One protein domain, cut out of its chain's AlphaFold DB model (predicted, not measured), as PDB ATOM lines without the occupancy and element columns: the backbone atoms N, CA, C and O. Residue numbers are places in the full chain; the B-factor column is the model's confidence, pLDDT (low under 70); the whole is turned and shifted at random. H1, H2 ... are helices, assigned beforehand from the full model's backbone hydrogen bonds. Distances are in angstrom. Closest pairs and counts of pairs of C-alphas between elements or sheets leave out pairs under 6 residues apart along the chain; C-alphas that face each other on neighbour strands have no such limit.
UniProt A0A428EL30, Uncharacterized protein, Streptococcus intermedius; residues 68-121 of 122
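This is residues 68 to 121 of the 122 residues of an uncharacterized protein of Streptococcus intermedius (UniProt A0A428EL30). Three helices with few contacts between them: H2 folds back from the end of H1, opposite to it at a shallow tilt, and H3 turns off about perpendicular to H2, making a corner near Leu 97 and Arg 106, and comes near H1. The printed part has 54 residues with three named helices, H1, H2, H3 in chain order, and no named strand: all helix. It is elongated, spanning 33 by 20 by 18 A, and only just compact, close to loose, with a radius of gyration of the C-alphas of 11.7 A.

H1, residues 69 to 85, begins at C-alpha 69 (92.588, 125.984, 106.520) and is 24.7 A long. H2, residues 88 to 98, is 15.5 A. H3, residues 106 to 116, is 15.1 A and ends at C-alpha 116 (103.340, 138.986, 96.276).

H1 and H2 are close but not clearly touching; their closest C-alphas, of Gln 83 and Gln 91, are 6.8 A apart. They run opposite ways at a shallow tilt of 34.7 degrees, only just short of steep. H2 and H3 are close but not clearly touching, about perpendicular at 88 degrees, with the closest C-alphas, of Leu 97 and Arg 106, 7.2 A apart. H1 and H3 are near each other, with 5 pairs of C-alphas within 10 A. Every O i to N i+4 pair is within hydrogen-bond range in H1 and H3, and 6 of 7 in H2.

The C-alphas farthest apart, of Asp 70 and Lys 104, are 33.9 A apart. The printed part has no cut; the link from H1 to H2 is tight, that from H2 to H3 short. The mean pLDDT of the printed part is 73.4, with residues 68 to 72 and 118 to 121 under 70.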
ATOM      1  N   TYR A  68      94.313 124.497 102.212       61.66
ATOM      2  CA  TYR A  68      94.095 124.014 103.572       61.66
ATOM      3  C   TYR A  68      93.732 125.200 104.479       61.66
ATOM      4  O   TYR A  68      94.083 126.347 104.207       61.66
ATOM      5  N   LEU A  69      93.007 124.943 105.569       66.12
ATOM      6  CA  LEU A  69      92.588 125.984 106.520       66.12
ATOM      7  C   LEU A  69      93.764 126.875 106.953       66.12
ATOM      8  O   LEU A  69      93.615 128.092 107.038       66.12
ATOM      9  N   ASP A  70      94.936 126.272 107.127       64.62
ATOM     10  CA  ASP A  70      96.173 126.956 107.495       64.62
ATOM     11  C   ASP A  70      96.701 127.842 106.357       64.62
ATOM     12  O   ASP A  70      97.036 129.003 106.578       64.62
ATOM     13  N   GLU A  71      96.678 127.356 105.116       66.81
ATOM     14  CA  GLU A  71      97.053 128.126 103.924       66.81
ATOM     15  C   GLU A  71      96.099 129.311 103.693       66.81
ATOM     16  O   GLU A  71      96.536 130.411 103.361       66.81
ATOM     17  N   LEU A  72      94.795 129.137 103.945       68.81
ATOM     18  CA  LEU A  72      93.814 130.228 103.905       68.81
ATOM     19  C   LEU A  72      94.065 131.282 104.988       68.81
ATOM     20  O   LEU A  72      93.837 132.474 104.757       68.81
ATOM     21  N   VAL A  73      94.494 130.859 106.178       75.00
ATOM     22  CA  VAL A  73      94.838 131.770 107.274       75.00
ATOM     23  C   VAL A  73      96.079 132.582 106.913       75.00
ATOM     24  O   VAL A  73      96.052 133.805 107.059       75.00
ATOM     25  N   ILE A  74      97.117 131.939 106.379       75.06
ATOM     26  CA  ILE A  74      98.354 132.616 105.975       75.06
ATOM     27  C   ILE A  74      98.085 133.562 104.794       75.06
ATOM     28  O   ILE A  74      98.509 134.716 104.837       75.06
ATOM     29  N   LEU A  75      97.299 133.148 103.794       75.19
ATOM     30  CA  LEU A  75      96.884 134.011 102.683       75.19
ATOM     31  C   LEU A  75      96.146 135.263 103.181       75.19
ATOM     32  O   LEU A  75      96.405 136.378 102.729       75.19
ATOM     33  N   ARG A  76      95.226 135.105 104.141       74.94
ATOM     34  CA  ARG A  76      94.508 136.240 104.743       74.94
ATOM     35  C   ARG A  76      95.436 137.174 105.505       74.94
ATOM     36  O   ARG A  76      95.211 138.384 105.475       74.94
ATOM     37  N   ASP A  77      96.430 136.639 106.202       78.12
ATOM     38  CA  ASP A  77      97.392 137.456 106.936       78.12
ATOM     39  C   ASP A  77      98.304 138.240 105.981       78.12
ATOM     40  O   ASP A  77      98.480 139.447 106.144       78.12
ATOM     41  N   GLN A  78      98.752 137.605 104.894       76.25
ATOM     42  CA  GLN A  78      99.527 138.253 103.833       76.25
ATOM     43  C   GLN A  78      98.737 139.335 103.084       76.25
ATOM     44  O   GLN A  78      99.257 140.412 102.791       76.25
ATOM     45  N   LEU A  79      97.452 139.107 102.800       79.19
ATOM     46  CA  LEU A  79      96.603 140.142 102.201       79.19
ATOM     47  C   LEU A  79      96.417 141.338 103.146       79.19
ATOM     48  O   LEU A  79      96.400 142.487 102.699       79.19
ATOM     49  N   LYS A  80      96.332 141.097 104.460       79.38
ATOM     50  CA  LYS A  80      96.273 142.167 105.467       79.38
ATOM     51  C   LYS A  80      97.596 142.919 105.593       79.38
ATOM     52  O   LYS A  80      97.570 144.138 105.766       79.38
ATOM     53  N   SER A  81      98.743 142.241 105.524       78.81
ATOM     54  CA  SER A  81     100.049 142.913 105.531       78.81
ATOM     55  C   SER A  81     100.243 143.756 104.275       78.81
ATOM     56  O   SER A  81     100.684 144.898 104.386       78.81
ATOM     57  N   TYR A  82      99.822 143.246 103.114       74.75
ATOM     58  CA  TYR A  82      99.808 143.997 101.863       74.75
ATOM     59  C   TYR A  82      98.936 145.253 101.988       74.75
ATOM     60  O   TYR A  82      99.423 146.361 101.779       74.75
ATOM     61  N   GLN A  83      97.691 145.129 102.461       74.88
ATOM     62  CA  GLN A  83      96.788 146.273 102.661       74.88
ATOM     63  C   GLN A  83      97.383 147.368 103.570       74.88
ATOM     64  O   GLN A  83      97.174 148.557 103.325       74.88
ATOM     65  N   LYS A  84      98.144 146.982 104.602       75.88
ATOM     66  CA  LYS A  84      98.817 147.919 105.521       75.88
ATOM     67  C   LYS A  84     100.006 148.650 104.893       75.88
ATOM     68  O   LYS A  84     100.345 149.732 105.359       75.88
ATOM     69  N   GLN A  85     100.646 148.069 103.879       76.50
ATOM     70  CA  GLN A  85     101.774 148.675 103.162       76.50
ATOM     71  C   GLN A  85     101.322 149.613 102.031       76.50
ATOM     72  O   GLN A  85     102.134 150.380 101.513       76.50
ATOM     73  N   LEU A  86     100.042 149.572 101.650       77.19
ATOM     74  CA  LEU A  86      99.499 150.388 100.566       77.19
ATOM     75  C   LEU A  86      99.238 151.834 101.001       77.19
ATOM     76  O   LEU A  86      98.716 152.106 102.082       77.19
ATOM     77  N   SER A  87      99.543 152.769 100.101       76.19
ATOM     78  CA  SER A  87      99.159 154.177 100.241       76.19
ATOM     79  C   SER A  87      97.629 154.350 100.180       76.19
ATOM     80  O   SER A  87      96.949 153.526  99.562       76.19
ATOM     81  N   PRO A  88      97.051 155.428 100.747       73.56
ATOM     82  CA  PRO A  88      95.596 155.636 100.756       73.56
ATOM     83  C   PRO A  88      94.969 155.638  99.348       73.56
ATOM     84  O   PRO A  88      93.869 155.129  99.161       73.56
ATOM     85  N   ALA A  89      95.699 156.110  98.330       71.12
ATOM     86  CA  ALA A  89      95.255 156.059  96.933       71.12
ATOM     87  C   ALA A  89      95.230 154.630  96.352       71.12
ATOM     88  O   ALA A  89      94.403 154.314  95.497       71.12
ATOM     89  N   GLN A  90      96.129 153.752  96.804       71.50
ATOM     90  CA  GLN A  90      96.163 152.347  96.391       71.50
ATOM     91  C   GLN A  90      95.153 151.499  97.176       71.50
ATOM     92  O   GLN A  90      94.647 150.518  96.638       71.50
ATOM     93  N   GLN A  91      94.809 151.875  98.412       73.25
ATOM     94  CA  GLN A  91      93.753 151.213  99.189       73.25
ATOM     95  C   GLN A  91      92.379 151.372  98.527       73.25
ATOM     96  O   GLN A  91      91.664 150.386  98.372       73.25
ATOM     97  N   GLU A  92      92.057 152.568  98.030       75.38
ATOM     98  CA  GLU A  92      90.825 152.806  97.264       75.38
ATOM     99  C   GLU A  92      90.780 151.945  95.986       75.38
ATOM    100  O   GLU A  92      89.746 151.389  95.621       75.38
ATOM    101  N   GLN A  93      91.922 151.767  95.313       73.31
ATOM    102  CA  GLN A  93      92.034 150.878  94.152       73.31
ATOM    103  C   GLN A  93      91.894 149.396  94.529       73.31
ATOM    104  O   GLN A  93      91.323 148.628  93.757       73.31
ATOM    105  N   TYR A  94      92.367 148.997  95.712       73.94
ATOM    106  CA  TYR A  94      92.218 147.638  96.236       73.94
ATOM    107  C   TYR A  94      90.756 147.319  96.564       73.94
ATOM    108  O   TYR A  94      90.257 146.264  96.185       73.94
ATOM    109  N   GLU A  95      90.040 148.243  97.205       76.00
ATOM    110  CA  GLU A  95      88.609 148.089  97.491       76.00
ATOM    111  C   GLU A  95      87.783 148.012  96.203       76.00
ATOM    112  O   GLU A  95      86.933 147.133  96.062       76.00
ATOM    113  N   ARG A  96      88.109 148.844  95.205       78.38
ATOM    114  CA  ARG A  96      87.521 148.750  93.859       78.38
ATOM    115  C   ARG A  96      87.844 147.430  93.159       78.38
ATOM    116  O   ARG A  96      87.014 146.917  92.413       78.38
ATOM    117  N   LEU A  97      89.028 146.861  93.392       78.12
ATOM    118  CA  LEU A  97      89.413 145.550  92.867       78.12
ATOM    119  C   LEU A  97      88.608 144.417  93.520       78.12
ATOM    120  O   LEU A  97      88.187 143.505  92.812       78.12
ATOM    121  N   LEU A  98      88.351 144.493  94.831       77.12
ATOM    122  CA  LEU A  98      87.486 143.546  95.549       77.12
ATOM    123  C   LEU A  98      86.015 143.643  95.113       77.12
ATOM    124  O   LEU A  98      85.326 142.627  95.087       77.12
ATOM    125  N   ALA A  99      85.554 144.837  94.733       79.81
ATOM    126  CA  ALA A  99      84.216 145.077  94.183       79.81
ATOM    127  C   ALA A  99      84.071 144.707  92.686       79.81
ATOM    128  O   ALA A  99      83.014 144.925  92.100       79.81
ATOM    129  N   ASP A 100      85.123 144.155  92.065       74.81
ATOM    130  CA  ASP A 100      85.227 143.833  90.630       74.81
ATOM    131  C   ASP A 100      85.012 145.029  89.675       74.81
ATOM    132  O   ASP A 100      84.676 144.885  88.494       74.81
ATOM    133  N   GLU A 101      85.278 146.246  90.144       77.12
ATOM    134  CA  GLU A 101      85.167 147.446  89.322       77.12
ATOM    135  C   GLU A 101      86.345 147.586  88.336       77.12
ATOM    136  O   GLU A 101      87.437 147.012  88.471       77.12
ATOM    137  N   ARG A 102      86.133 148.364  87.268       73.44
ATOM    138  CA  ARG A 102      87.171 148.668  86.271       73.44
ATOM    139  C   ARG A 102      87.847 149.993  86.614       73.44
ATOM    140  O   ARG A 102      87.204 151.035  86.580       73.44
ATOM    141  N   PHE A 103      89.158 149.972  86.853       79.81
ATOM    142  CA  PHE A 103      89.952 151.178  87.113       79.81
ATOM    143  C   PHE A 103      91.287 151.182  86.349       79.81
ATOM    144  O   PHE A 103      91.830 150.134  85.980       79.81
ATOM    145  N   LYS A 104      91.824 152.384  86.093       72.06
ATOM    146  CA  LYS A 104      93.149 152.566  85.477       72.06
ATOM    147  C   LYS A 104      94.218 152.050  86.447       72.06
ATOM    148  O   LYS A 104      94.291 152.531  87.568       72.06
ATOM    149  N   GLY A 105      95.026 151.080  86.017       73.06
ATOM    150  CA  GLY A 105      96.052 150.450  86.864       73.06
ATOM    151  C   GLY A 105      95.699 149.055  87.397       73.06
ATOM    152  O   GLY A 105      96.570 148.407  87.968       73.06
ATOM    153  N   ARG A 106      94.491 148.527  87.126       74.19
ATOM    154  CA  ARG A 106      94.065 147.176  87.559       74.19
ATOM    155  C   ARG A 106      95.064 146.076  87.196       74.19
ATOM    156  O   ARG A 106      95.380 145.234  88.025       74.19
ATOM    157  N   GLN A 107      95.594 146.080  85.971       74.25
ATOM    158  CA  GLN A 107      96.585 145.080  85.553       74.25
ATOM    159  C   GLN A 107      97.932 145.224  86.271       74.25
ATOM    160  O   GLN A 107      98.585 144.213  86.506       74.25
ATOM    161  N   ALA A 108      98.355 146.445  86.615       77.56
ATOM    162  CA  ALA A 108      99.588 146.662  87.370       77.56
ATOM    163  C   ALA A 108      99.430 146.136  88.802       77.56
ATOM    164  O   ALA A 108     100.238 145.329  89.248       77.56
ATOM    165  N   MET A 109      98.308 146.466  89.446       76.12
ATOM    166  CA  MET A 109      97.974 145.984  90.785       76.12
ATOM    167  C   MET A 109      97.815 144.459  90.840       76.12
ATOM    168  O   MET A 109      98.294 143.819  91.768       76.12
ATOM    169  N   LEU A 110      97.199 143.849  89.822       76.56
ATOM    170  CA  LEU A 110      97.118 142.391  89.717       76.56
ATOM    171  C   LEU A 110      98.494 141.747  89.513       76.56
ATOM    172  O   LEU A 110      98.721 140.664  90.033       76.56
ATOM    173  N   ARG A 111      99.418 142.382  88.781       78.19
ATOM    174  CA  ARG A 111     100.798 141.878  88.630       78.19
ATOM    175  C   ARG A 111     101.583 141.972  89.936       78.19
ATOM    176  O   ARG A 111     102.326 141.046  90.247       78.19
ATOM    177  N   GLU A 112     101.410 143.051  90.692       76.88
ATOM    178  CA  GLU A 112     102.010 143.217  92.021       76.88
ATOM    179  C   GLU A 112     101.460 142.178  93.000       76.88
ATOM    180  O   GLU A 112     102.240 141.426  93.580       76.88
ATOM    181  N   LEU A 113     100.131 142.035  93.080       75.62
ATOM    182  CA  LEU A 113      99.476 141.001  93.887       75.62
ATOM    183  C   LEU A 113      99.928 139.596  93.488       75.62
ATOM    184  O   LEU A 113     100.227 138.784  94.351       75.62
ATOM    185  N   ARG A 114     100.045 139.311  92.189       73.06
ATOM    186  CA  ARG A 114     100.525 138.017  91.690       73.06
ATOM    187  C   ARG A 114     101.993 137.768  92.023       73.06
ATOM    188  O   ARG A 114     102.377 136.628  92.224       73.06
ATOM    189  N   THR A 115     102.807 138.818  92.102       75.00
ATOM    190  CA  THR A 115     104.207 138.720  92.539       75.00
ATOM    191  C   THR A 115     104.299 138.488  94.045       75.00
ATOM    192  O   THR A 115     105.140 137.713  94.481       75.00
ATOM    193  N   TYR A 116     103.422 139.125  94.821       70.00
ATOM    194  CA  TYR A 116     103.340 138.986  96.276       70.00
ATOM    195  C   TYR A 116     102.766 137.626  96.706       70.00
ATOM    196  O   TYR A 116     103.177 137.069  97.712       70.00
ATOM    197  N   LEU A 117     101.853 137.074  95.905       70.44
ATOM    198  CA  LEU A 117     101.216 135.770  96.102       70.44
ATOM    199  C   LEU A 117     101.897 134.642  95.310       70.44
ATOM    200  O   LEU A 117     101.301 133.584  95.133       70.44
ATOM    201  N   LYS A 118     103.130 134.842  94.821       66.56
ATOM    202  CA  LYS A 118     103.873 133.822  94.055       66.56
ATOM    203  C   LYS A 118     104.027 132.503  94.805       66.56
ATOM    204  O   LYS A 118     104.010 131.455  94.173       66.56
ATOM    205  N   ASP A 119     104.127 132.563  96.128       62.22
ATOM    206  CA  ASP A 119     104.249 131.383  96.988       62.22
ATOM    207  C   ASP A 119     102.969 130.521  97.003       62.22
ATOM    208  O   ASP A 119     103.004 129.380  97.453       62.22
ATOM    209  N   TYR A 120     101.853 131.048  96.480       58.47
ATOM    210  CA  TYR A 120     100.552 130.382  96.362       58.47
ATOM    211  C   TYR A 120     100.163 130.034  94.917       58.47
ATOM    212  O   TYR A 120      99.058 129.536  94.700       58.47
ATOM    213  N   GLU A 121     101.019 130.285  93.917       50.16
ATOM    214  CA  GLU A 121     100.805 129.717  92.579       50.16
ATOM    215  C   GLU A 121     101.159 128.217  92.601       50.16
ATOM    216  O   GLU A 121     102.279 127.824  92.278       50.16
TER     217      GLU A 121